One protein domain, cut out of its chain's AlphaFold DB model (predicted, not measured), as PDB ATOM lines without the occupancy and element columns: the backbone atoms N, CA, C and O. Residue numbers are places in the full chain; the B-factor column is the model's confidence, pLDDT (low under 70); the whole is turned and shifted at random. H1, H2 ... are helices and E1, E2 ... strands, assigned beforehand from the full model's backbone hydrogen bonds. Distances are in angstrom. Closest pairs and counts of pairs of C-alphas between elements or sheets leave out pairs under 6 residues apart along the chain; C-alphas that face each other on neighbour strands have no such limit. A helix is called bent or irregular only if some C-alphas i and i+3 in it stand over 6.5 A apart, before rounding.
ATOM      1  N   GLU A   3      14.822 -40.906 -48.561       87.62
ATOM      2  CA  GLU A   3      14.750 -39.456 -48.780       87.62
ATOM      3  C   GLU A   3      14.383 -39.203 -50.250       87.62
ATOM      4  O   GLU A   3      14.931 -39.820 -51.164       87.62
ATOM      5  N   THR A   4      13.425 -38.317 -50.509       91.56
ATOM      6  CA  THR A   4      13.052 -37.903 -51.868       91.56
ATOM      7  C   THR A   4      12.657 -36.437 -51.877       91.56
ATOM      8  O   THR A   4      12.070 -35.929 -50.926       91.56
ATOM      9  N   TYR A   5      12.950 -35.743 -52.972       92.44
ATOM     10  CA  TYR A   5      12.581 -34.344 -53.143       92.44
ATOM     11  C   TYR A   5      11.270 -34.234 -53.922       92.44
ATOM     12  O   TYR A   5      11.181 -34.700 -55.059       92.44
ATOM     13  N   ILE A   6      10.242 -33.639 -53.313       93.94
ATOM     14  CA  ILE A   6       8.908 -33.522 -53.914       93.94
ATOM     15  C   ILE A   6       8.450 -32.068 -53.976       93.94
ATOM     16  O   ILE A   6       8.882 -31.221 -53.197       93.94
ATOM     17  N   LYS A   7       7.532 -31.773 -54.899       95.06
ATOM     18  CA  LYS A   7       6.941 -30.443 -55.045       95.06
ATOM     19  C   LYS A   7       5.550 -30.410 -54.414       95.06
ATOM     20  O   LYS A   7       4.618 -31.012 -54.937       95.06
ATOM     21  N   VAL A   8       5.396 -29.669 -53.319       91.00
ATOM     22  CA  VAL A   8       4.125 -29.473 -52.606       91.00
ATOM     23  C   VAL A   8       3.703 -28.014 -52.746       91.00
ATOM     24  O   VAL A   8       4.433 -27.104 -52.359       91.00
ATOM     25  N   LYS A   9       2.522 -27.769 -53.332       91.81
ATOM     26  CA  LYS A   9       1.969 -26.413 -53.543       91.81
ATOM     27  C   LYS A   9       2.965 -25.433 -54.192       91.81
ATOM     28  O   LYS A   9       3.051 -24.269 -53.817       91.81
ATOM     29  N   GLY A  10       3.752 -25.915 -55.152       93.38
ATOM     30  CA  GLY A  10       4.732 -25.094 -55.870       93.38
ATOM     31  C   GLY A  10       6.102 -24.964 -55.195       93.38
ATOM     32  O   GLY A  10       7.043 -24.551 -55.870       93.38
ATOM     33  N   LYS A  11       6.244 -25.368 -53.928       93.44
ATOM     34  CA  LYS A  11       7.515 -25.372 -53.196       93.44
ATOM     35  C   LYS A  11       8.138 -26.757 -53.216       93.44
ATOM     36  O   LYS A  11       7.429 -27.757 -53.135       93.44
ATOM     37  N   TRP A  12       9.455 -26.810 -53.318       94.38
ATOM     38  CA  TRP A  12      10.170 -28.060 -53.153       94.38
ATOM     39  C   TRP A  12      10.438 -28.333 -51.675       94.38
ATOM     40  O   TRP A  12      10.825 -27.426 -50.942       94.38
ATOM     41  N   VAL A  13      10.206 -29.570 -51.258       94.38
ATOM     42  CA  VAL A  13      10.374 -30.028 -49.879       94.38
ATOM     43  C   VAL A  13      11.007 -31.415 -49.871       94.38
ATOM     44  O   VAL A  13      10.801 -32.221 -50.783       94.38
ATOM     45  N   TYR A  14      11.774 -31.687 -48.825       93.38
ATOM     46  CA  TYR A  14      12.335 -32.998 -48.543       93.38
ATOM     47  C   TYR A  14      11.261 -33.869 -47.902       93.38
ATOM     48  O   TYR A  14      10.681 -33.503 -46.879       93.38
ATOM     49  N   LEU A  15      10.987 -35.009 -48.526       92.50
ATOM     50  CA  LEU A  15      10.132 -36.056 -48.000       92.50
ATOM     51  C   LEU A  15      11.005 -37.196 -47.488       92.50
ATOM     52  O   LEU A  15      11.756 -37.810 -48.244       92.50
ATOM     53  N   TYR A  16      10.823 -37.511 -46.218       92.38
ATOM     54  CA  TYR A  16      11.431 -38.641 -45.546       92.38
ATOM     55  C   TYR A  16      10.372 -39.705 -45.264       92.38
ATOM     56  O   TYR A  16       9.315 -39.388 -44.718       92.38
ATOM     57  N   ARG A  17      10.634 -40.966 -45.632       90.88
ATOM     58  CA  ARG A  17       9.682 -42.082 -45.463       90.88
ATOM     59  C   ARG A  17      10.250 -43.219 -44.621       90.88
ATOM     60  O   ARG A  17      11.274 -43.811 -44.985       90.88
ATOM     61  N   ALA A  18       9.560 -43.536 -43.528       89.44
ATOM     62  CA  ALA A  18       9.754 -44.722 -42.700       89.44
ATOM     63  C   ALA A  18       9.090 -45.912 -43.358       89.44
ATOM     64  O   ALA A  18       7.880 -46.043 -43.316       89.44
ATOM     65  N   VAL A  19       9.895 -46.765 -43.981       86.81
ATOM     66  CA  VAL A  19       9.459 -48.026 -44.582       86.81
ATOM     67  C   VAL A  19      10.020 -49.184 -43.770       86.81
ATOM     68  O   VAL A  19      11.167 -49.123 -43.312       86.81
ATOM     69  N   ASP A  20       9.207 -50.211 -43.562       83.19
ATOM     70  CA  ASP A  20       9.651 -51.455 -42.950       83.19
ATOM     71  C   ASP A  20      10.372 -52.357 -43.972       83.19
ATOM     72  O   ASP A  20      10.527 -52.027 -45.149       83.19
ATOM     73  N   ASN A  21      10.841 -53.518 -43.517       79.19
ATOM     74  CA  ASN A  21      11.544 -54.472 -44.377       79.19
ATOM     75  C   ASN A  21      10.641 -55.211 -45.383       79.19
ATOM     76  O   ASN A  21      11.161 -55.906 -46.253       79.19
ATOM     77  N   ARG A  22       9.316 -55.090 -45.266       83.50
ATOM     78  CA  ARG A  22       8.323 -55.625 -46.208       83.50
ATOM     79  C   ARG A  22       7.904 -54.584 -47.245       83.50
ATOM     80  O   ARG A  22       7.220 -54.937 -48.201       83.50
ATOM     81  N   GLY A  23       8.355 -53.340 -47.088       77.62
ATOM     82  CA  GLY A  23       7.982 -52.214 -47.936       77.62
ATOM     83  C   GLY A  23       6.718 -51.493 -47.469       77.62
ATOM     84  O   GLY A  23       6.261 -50.580 -48.159       77.62
ATOM     85  N   ASP A  24       6.170 -51.853 -46.305       83.69
ATOM     86  CA  ASP A  24       5.036 -51.150 -45.719       83.69
ATOM     87  C   ASP A  24       5.510 -49.810 -45.160       83.69
ATOM     88  O   ASP A  24       6.537 -49.709 -44.478       83.69
ATOM     89  N   THR A  25       4.766 -48.747 -45.462       81.81
ATOM     90  CA  THR A  25       5.114 -47.422 -44.953       81.81
ATOM     91  C   THR A  25       4.573 -47.244 -43.541       81.81
ATOM     92  O   THR A  25       3.369 -47.297 -43.315       81.81
ATOM     93  N   LEU A  26       5.487 -47.033 -42.601       84.62
ATOM     94  CA  LEU A  26       5.233 -46.767 -41.193       84.62
ATOM     95  C   LEU A  26       4.837 -45.305 -40.967       84.62
ATOM     96  O   LEU A  26       3.855 -45.052 -40.278       84.62
ATOM     97  N   ASP A  27       5.604 -44.356 -41.516       87.69
ATOM     98  CA  ASP A  27       5.399 -42.922 -41.264       87.69
ATOM     99  C   ASP A  27       6.124 -42.012 -42.281       87.69
ATOM    100  O   ASP A  27       7.006 -42.462 -43.024       87.69
ATOM    101  N   PHE A  28       5.780 -40.719 -42.302       89.94
ATOM    102  CA  PHE A  28       6.326 -39.713 -43.217       89.94
ATOM    103  C   PHE A  28       6.664 -38.396 -42.507       89.94
ATOM    104  O   PHE A  28       5.878 -37.887 -41.714       89.94
ATOM    105  N   MET A  29       7.786 -37.779 -42.878       91.06
ATOM    106  CA  MET A  29       8.170 -36.443 -42.414       91.06
ATOM    107  C   MET A  29       8.486 -35.533 -43.604       91.06
ATOM    108  O   MET A  29       9.200 -35.924 -44.526       91.06
ATOM    109  N   LEU A  30       7.962 -34.306 -43.577       91.94
ATOM    110  CA  LEU A  30       8.275 -33.259 -44.549       91.94
ATOM    111  C   LEU A  30       9.164 -32.200 -43.907       91.94
ATOM    112  O   LEU A  30       8.881 -31.749 -42.800       91.94
ATOM    113  N   SER A  31      10.190 -31.764 -44.630       91.25
ATOM    114  CA  SER A  31      11.050 -30.662 -44.212       91.25
ATOM    115  C   SER A  31      11.334 -29.712 -45.371       91.25
ATOM    116  O   SER A  31      11.572 -30.128 -46.505       91.25
ATOM    117  N   GLU A  32      11.332 -28.408 -45.096       90.56
ATOM    118  CA  GLU A  32      11.724 -27.390 -46.080       90.56
ATOM    119  C   GLU A  32      13.241 -27.387 -46.338       90.56
ATOM    120  O   GLU A  32      13.697 -26.899 -47.370       90.56
ATOM    121  N   ARG A  33      14.033 -27.940 -45.411       89.00
ATOM    122  CA  ARG A  33      15.496 -28.039 -45.503       89.00
ATOM    123  C   ARG A  33      15.934 -29.487 -45.322       89.00
ATOM    124  O   ARG A  33      15.251 -30.261 -44.657       89.00
ATOM    125  N   ARG A  34      17.092 -29.841 -45.876       88.50
ATOM    126  CA  ARG A  34      17.705 -31.146 -45.614       88.50
ATOM    127  C   ARG A  34      18.127 -31.198 -44.146       88.50
ATOM    128  O   ARG A  34      19.024 -30.455 -43.752       88.50
ATOM    129  N   ASP A  35      17.437 -32.019 -43.365       88.00
ATOM    130  CA  ASP A  35      17.644 -32.176 -41.924       88.00
ATOM    131  C   ASP A  35      17.629 -33.668 -41.585       88.00
ATOM    132  O   ASP A  35      16.601 -34.275 -41.270       88.00
ATOM    133  N   GLU A  36      18.802 -34.277 -41.744       87.19
ATOM    134  CA  GLU A  36      18.995 -35.710 -41.540       87.19
ATOM    135  C   GLU A  36      18.951 -36.097 -40.062       87.19
ATOM    136  O   GLU A  36      18.552 -37.218 -39.740       87.19
ATOM    137  N   ASP A  37      19.311 -35.182 -39.162       91.81
ATOM    138  CA  ASP A  37      19.300 -35.427 -37.721       91.81
ATOM    139  C   ASP A  37      17.862 -35.495 -37.205       91.81
ATOM    140  O   ASP A  37      17.487 -36.465 -36.533       91.81
ATOM    141  N   ALA A  38      17.027 -34.519 -37.583       89.94
ATOM    142  CA  ALA A  38      15.604 -34.528 -37.264       89.94
ATOM    143  C   ALA A  38      14.906 -35.741 -37.880       89.94
ATOM    144  O   ALA A  38      14.118 -36.411 -37.205       89.94
ATOM    145  N   ALA A  39      15.248 -36.078 -39.129       89.50
ATOM    146  CA  ALA A  39      14.741 -37.281 -39.766       89.50
ATOM    147  C   ALA A  39      15.140 -38.512 -38.945       89.50
ATOM    148  O   ALA A  39      14.277 -39.232 -38.456       89.50
ATOM    149  N   THR A  40      16.426 -38.721 -38.683       90.06
ATOM    150  CA  THR A  40      16.917 -39.880 -37.924       90.06
ATOM    151  C   THR A  40      16.229 -40.025 -36.563       90.06
ATOM    152  O   THR A  40      15.869 -41.140 -36.169       90.06
ATOM    153  N   ALA A  41      16.007 -38.920 -35.845       91.44
ATOM    154  CA  ALA A  41      15.267 -38.922 -34.586       91.44
ATOM    155  C   ALA A  41      13.806 -39.371 -34.776       91.44
ATOM    156  O   ALA A  41      13.339 -40.266 -34.065       91.44
ATOM    157  N   PHE A  42      13.120 -38.822 -35.781       88.88
ATOM    158  CA  PHE A  42      11.764 -39.216 -36.160       88.88
ATOM    159  C   PHE A  42      11.665 -40.716 -36.487       88.88
ATOM    160  O   PHE A  42      10.800 -41.411 -35.953       88.88
ATOM    161  N   PHE A  43      12.596 -41.263 -37.274       86.88
ATOM    162  CA  PHE A  43      12.606 -42.692 -37.616       86.88
ATOM    163  C   PHE A  43      12.812 -43.599 -36.406       86.88
ATOM    164  O   PHE A  43      12.164 -44.645 -36.308       86.88
ATOM    165  N   LYS A  44      13.703 -43.225 -35.479       89.50
ATOM    166  CA  LYS A  44      13.899 -43.984 -34.235       89.50
ATOM    167  C   LYS A  44      12.593 -44.056 -33.450       89.50
ATOM    168  O   LYS A  44      12.211 -45.134 -32.999       89.50
ATOM    169  N   GLN A  45      11.879 -42.939 -33.350       89.31
ATOM    170  CA  GLN A  45      10.597 -42.883 -32.659       89.31
ATOM    171  C   GLN A  45       9.517 -43.713 -33.367       89.31
ATOM    172  O   GLN A  45       8.858 -44.522 -32.712       89.31
ATOM    173  N   ALA A  46       9.386 -43.590 -34.691       87.44
ATOM    174  CA  ALA A  46       8.441 -44.378 -35.484       87.44
ATOM    175  C   ALA A  46       8.706 -45.891 -35.360       87.44
ATOM    176  O   ALA A  46       7.778 -46.678 -35.180       87.44
ATOM    177  N   THR A  47       9.980 -46.298 -35.361       86.06
ATOM    178  CA  THR A  47      10.381 -47.705 -35.195       86.06
ATOM    179  C   THR A  47       9.990 -48.244 -33.817       86.06
ATOM    180  O   THR A  47       9.423 -49.332 -33.718       86.06
ATOM    181  N   ILE A  48      10.253 -47.481 -32.749       88.56
ATOM    182  CA  ILE A  48       9.877 -47.873 -31.382       88.56
ATOM    183  C   ILE A  48       8.354 -47.984 -31.269       88.56
ATOM    184  O   ILE A  48       7.855 -48.988 -30.762       88.56
ATOM    185  N   MET A  49       7.603 -46.999 -31.770       87.19
ATOM    186  CA  MET A  49       6.138 -47.027 -31.718       87.19
ATOM    187  C   MET A  49       5.560 -48.216 -32.487       87.19
ATOM    188  O   MET A  49       4.722 -48.937 -31.947       87.19
ATOM    189  N   ALA A  50       6.047 -48.485 -33.700       85.06
ATOM    190  CA  ALA A  50       5.615 -49.633 -34.492       85.06
ATOM    191  C   ALA A  50       5.883 -50.967 -33.770       85.06
ATOM    192  O   ALA A  50       5.020 -51.848 -33.745       85.06
ATOM    193  N   PHE A  51       7.048 -51.106 -33.126       86.81
ATOM    194  CA  PHE A  51       7.385 -52.290 -32.336       86.81
ATOM    195  C   PHE A  51       6.466 -52.463 -31.115       86.81
ATOM    196  O   PHE A  51       5.953 -53.560 -30.863       86.81
ATOM    197  N   LEU A  52       6.204 -51.383 -30.374       88.62
ATOM    198  CA  LEU A  52       5.325 -51.410 -29.203       88.62
ATOM    199  C   LEU A  52       3.885 -51.760 -29.585       88.62
ATOM    200  O   LEU A  52       3.281 -52.633 -28.966       88.62
ATOM    201  N   ILE A  53       3.357 -51.153 -30.646       86.50
ATOM    202  CA  ILE A  53       2.012 -51.450 -31.146       86.50
ATOM    203  C   ILE A  53       1.928 -52.923 -31.557       86.50
ATOM    204  O   ILE A  53       1.025 -53.636 -31.121       86.50
ATOM    205  N   ARG A  54       2.900 -53.422 -32.328       85.38
ATOM    206  CA  ARG A  54       2.901 -54.817 -32.786       85.38
ATOM    207  C   ARG A  54       2.986 -55.819 -31.632       85.38
ATOM    208  O   ARG A  54       2.284 -56.826 -31.658       85.38
ATOM    209  N   SER A  55       3.798 -55.539 -30.614       86.19
ATOM    210  CA  SER A  55       3.901 -56.399 -29.426       86.19
ATOM    211  C   SER A  55       2.628 -56.383 -28.570       86.19
ATOM    212  O   SER A  55       2.200 -57.440 -28.100       86.19
ATOM    213  N   LEU A  56       1.969 -55.228 -28.432       91.06
ATOM    214  CA  LEU A  56       0.685 -55.119 -27.739       91.06
ATOM    215  C   LEU A  56      -0.412 -55.927 -28.448       91.06
ATOM    216  O   LEU A  56      -1.105 -56.701 -27.794       91.06
ATOM    217  N   TRP A  57      -0.533 -55.806 -29.773       87.69
ATOM    218  CA  TRP A  57      -1.515 -56.567 -30.556       87.69
ATOM    219  C   TRP A  57      -1.325 -58.084 -30.436       87.69
ATOM    220  O   TRP A  57      -2.306 -58.810 -30.285       87.69
ATOM    221  N   ILE A  58      -0.078 -58.568 -30.439       88.75
ATOM    222  CA  ILE A  58       0.222 -59.995 -30.232       88.75
ATOM    223  C   ILE A  58      -0.236 -60.444 -28.841       88.75
ATOM    224  O   ILE A  58      -0.898 -61.473 -28.714       88.75
ATOM    225  N   LYS A  59       0.079 -59.659 -27.802       89.81
ATOM    226  CA  LYS A  59      -0.297 -59.980 -26.421       89.81
ATOM    227  C   LYS A  59      -1.815 -60.008 -26.235       89.81
ATOM    228  O   LYS A  59      -2.323 -60.941 -25.621       89.81
ATOM    229  N   VAL A  60      -2.534 -59.034 -26.801       89.69
ATOM    230  CA  VAL A  60      -4.006 -58.998 -26.778       89.69
ATOM    231  C   VAL A  60      -4.591 -60.225 -27.484       89.69
ATOM    232  O   VAL A  60      -5.456 -60.894 -26.922       89.69
ATOM    233  N   GLY A  61      -4.077 -60.581 -28.664       88.50
ATOM    234  CA  GLY A  61      -4.528 -61.766 -29.399       88.50
ATOM    235  C   GLY A  61      -4.373 -63.064 -28.601       88.50
ATOM    236  O   GLY A  61      -5.313 -63.849 -28.538       88.50
ATOM    237  N   GLN A  62      -3.236 -63.247 -27.921       79.00
ATOM    238  CA  GLN A  62      -2.995 -64.411 -27.057       79.00
ATOM    239  C   GLN A  62      -3.930 -64.449 -25.842       79.00
ATOM    240  O   GLN A  62      -4.409 -65.518 -25.477       79.00
ATOM    241  N   THR A  63      -4.229 -63.298 -25.228       81.25
ATOM    242  CA  THR A  63      -5.159 -63.237 -24.085       81.25
ATOM    243  C   THR A  63      -6.613 -63.510 -24.459       81.25
ATOM    244  O   THR A  63      -7.374 -63.941 -23.606       81.25
ATOM    245  N   MET A  64      -7.010 -63.272 -25.713       75.56
ATOM    246  CA  MET A  64      -8.370 -63.556 -26.194       75.56
ATOM    247  C   MET A  64      -8.566 -65.017 -26.624       75.56
ATOM    248  O   MET A  64      -9.687 -65.426 -26.910       75.56
ATOM    249  N   GLN A  65      -7.478 -65.785 -26.714       67.00
ATOM    250  CA  GLN A  65      -7.471 -67.205 -27.078       67.00
ATOM    251  C   GLN A  65      -7.390 -68.127 -25.846       67.00
ATOM    252  O   GLN A  65      -7.321 -69.344 -26.019       67.00
TER     253      GLN A  65
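AT A GLANCE: This is residues 3 to 65 of the 66 residues of the protein "Transposase, putative" of methanotrophic endosymbiont of Bathymodiolus azoricus (Menez Gwen) (UniProt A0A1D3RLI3). A small, strongly twisted sheet of three antiparallel strands has one long helix, H1, laid over one of its faces; the later part of that helix runs on past the sheet, and residues 51 to 65 stick out as a free arm that makes much of the length. The 63 printed residues hold three named strands and one named helix, along the chain E1, E2, E3, H1, and the sheet's order is E1, E2, E3. The class is mixed, helices and strands. The whole is only just loose, close to extended, with a radius of gyration of the C-alphas of 15.6 A, and it spans 52 by 21 by 19 A.

HOW THE PARTS SIT: The sheet is made of E1, residues 3 to 8, E2, residues 11 to 19, and E3, residues 25 to 31. It is a meander, each strand the antiparallel neighbour of the one before, with E1 and E3 as edge strands and E2 as the inner strand. E1 and E2 form a hairpin, with 138 degrees between their directions; N 4 and O 15 are 2.9 A apart and N 8 and O 11 are 2.8 A apart, both within hydrogen-bond range. E2 and E3 form a second hairpin, at 153 degrees, where N 16 and O 29 are 2.8 A apart and N 31 and O 14 are 2.9 A apart, within hydrogen-bond range. H1, residues 36 to 63, is on the sheet, and its height over the sheet is 7.4 A; H1 and the sheet E1, E2, E3 are two layers, a helix on one face of a sheet. It lies over E2 and E3 and runs along the strands, at 25 degrees to E3 on the local plane. The closest C-alphas of E3 and H1 are those of Asp 27 and Ala 46, 6.7 A apart; for E2 and H1 they are those of Ala 18 and Phe 43, 6.2 A apart. In H1 every O i to N i+4 pair is within hydrogen-bond range.

IN THESE COORDINATES: E1 begins at C-alpha 3, (14.750, -39.456, -48.780), and is 15.1 A long from first to last C-alpha. E2, the longest strand by residues, measures 24.3 A, and E3 measures 17.8 A. H1 is 40.6 A long, from C-alpha 36 at (18.995, -35.710, -41.540) to C-alpha 63 at (-5.159, -63.237, -24.085), and it is not bent.

THE WHOLE: The C-alphas of Gly 10 and Gln 65, the two farthest apart, are 52.5 A from each other. Residues 51 to 65 stand free, of which 51 to 63 belong to H1; the body without them spans 33 by 21 by 13 A. The links E1 to E2, E2 to E3 and E3 to H1 are tight, and the printed part has no cut. The mean pLDDT of the printed part is 88.0, and residue 65 is under 70.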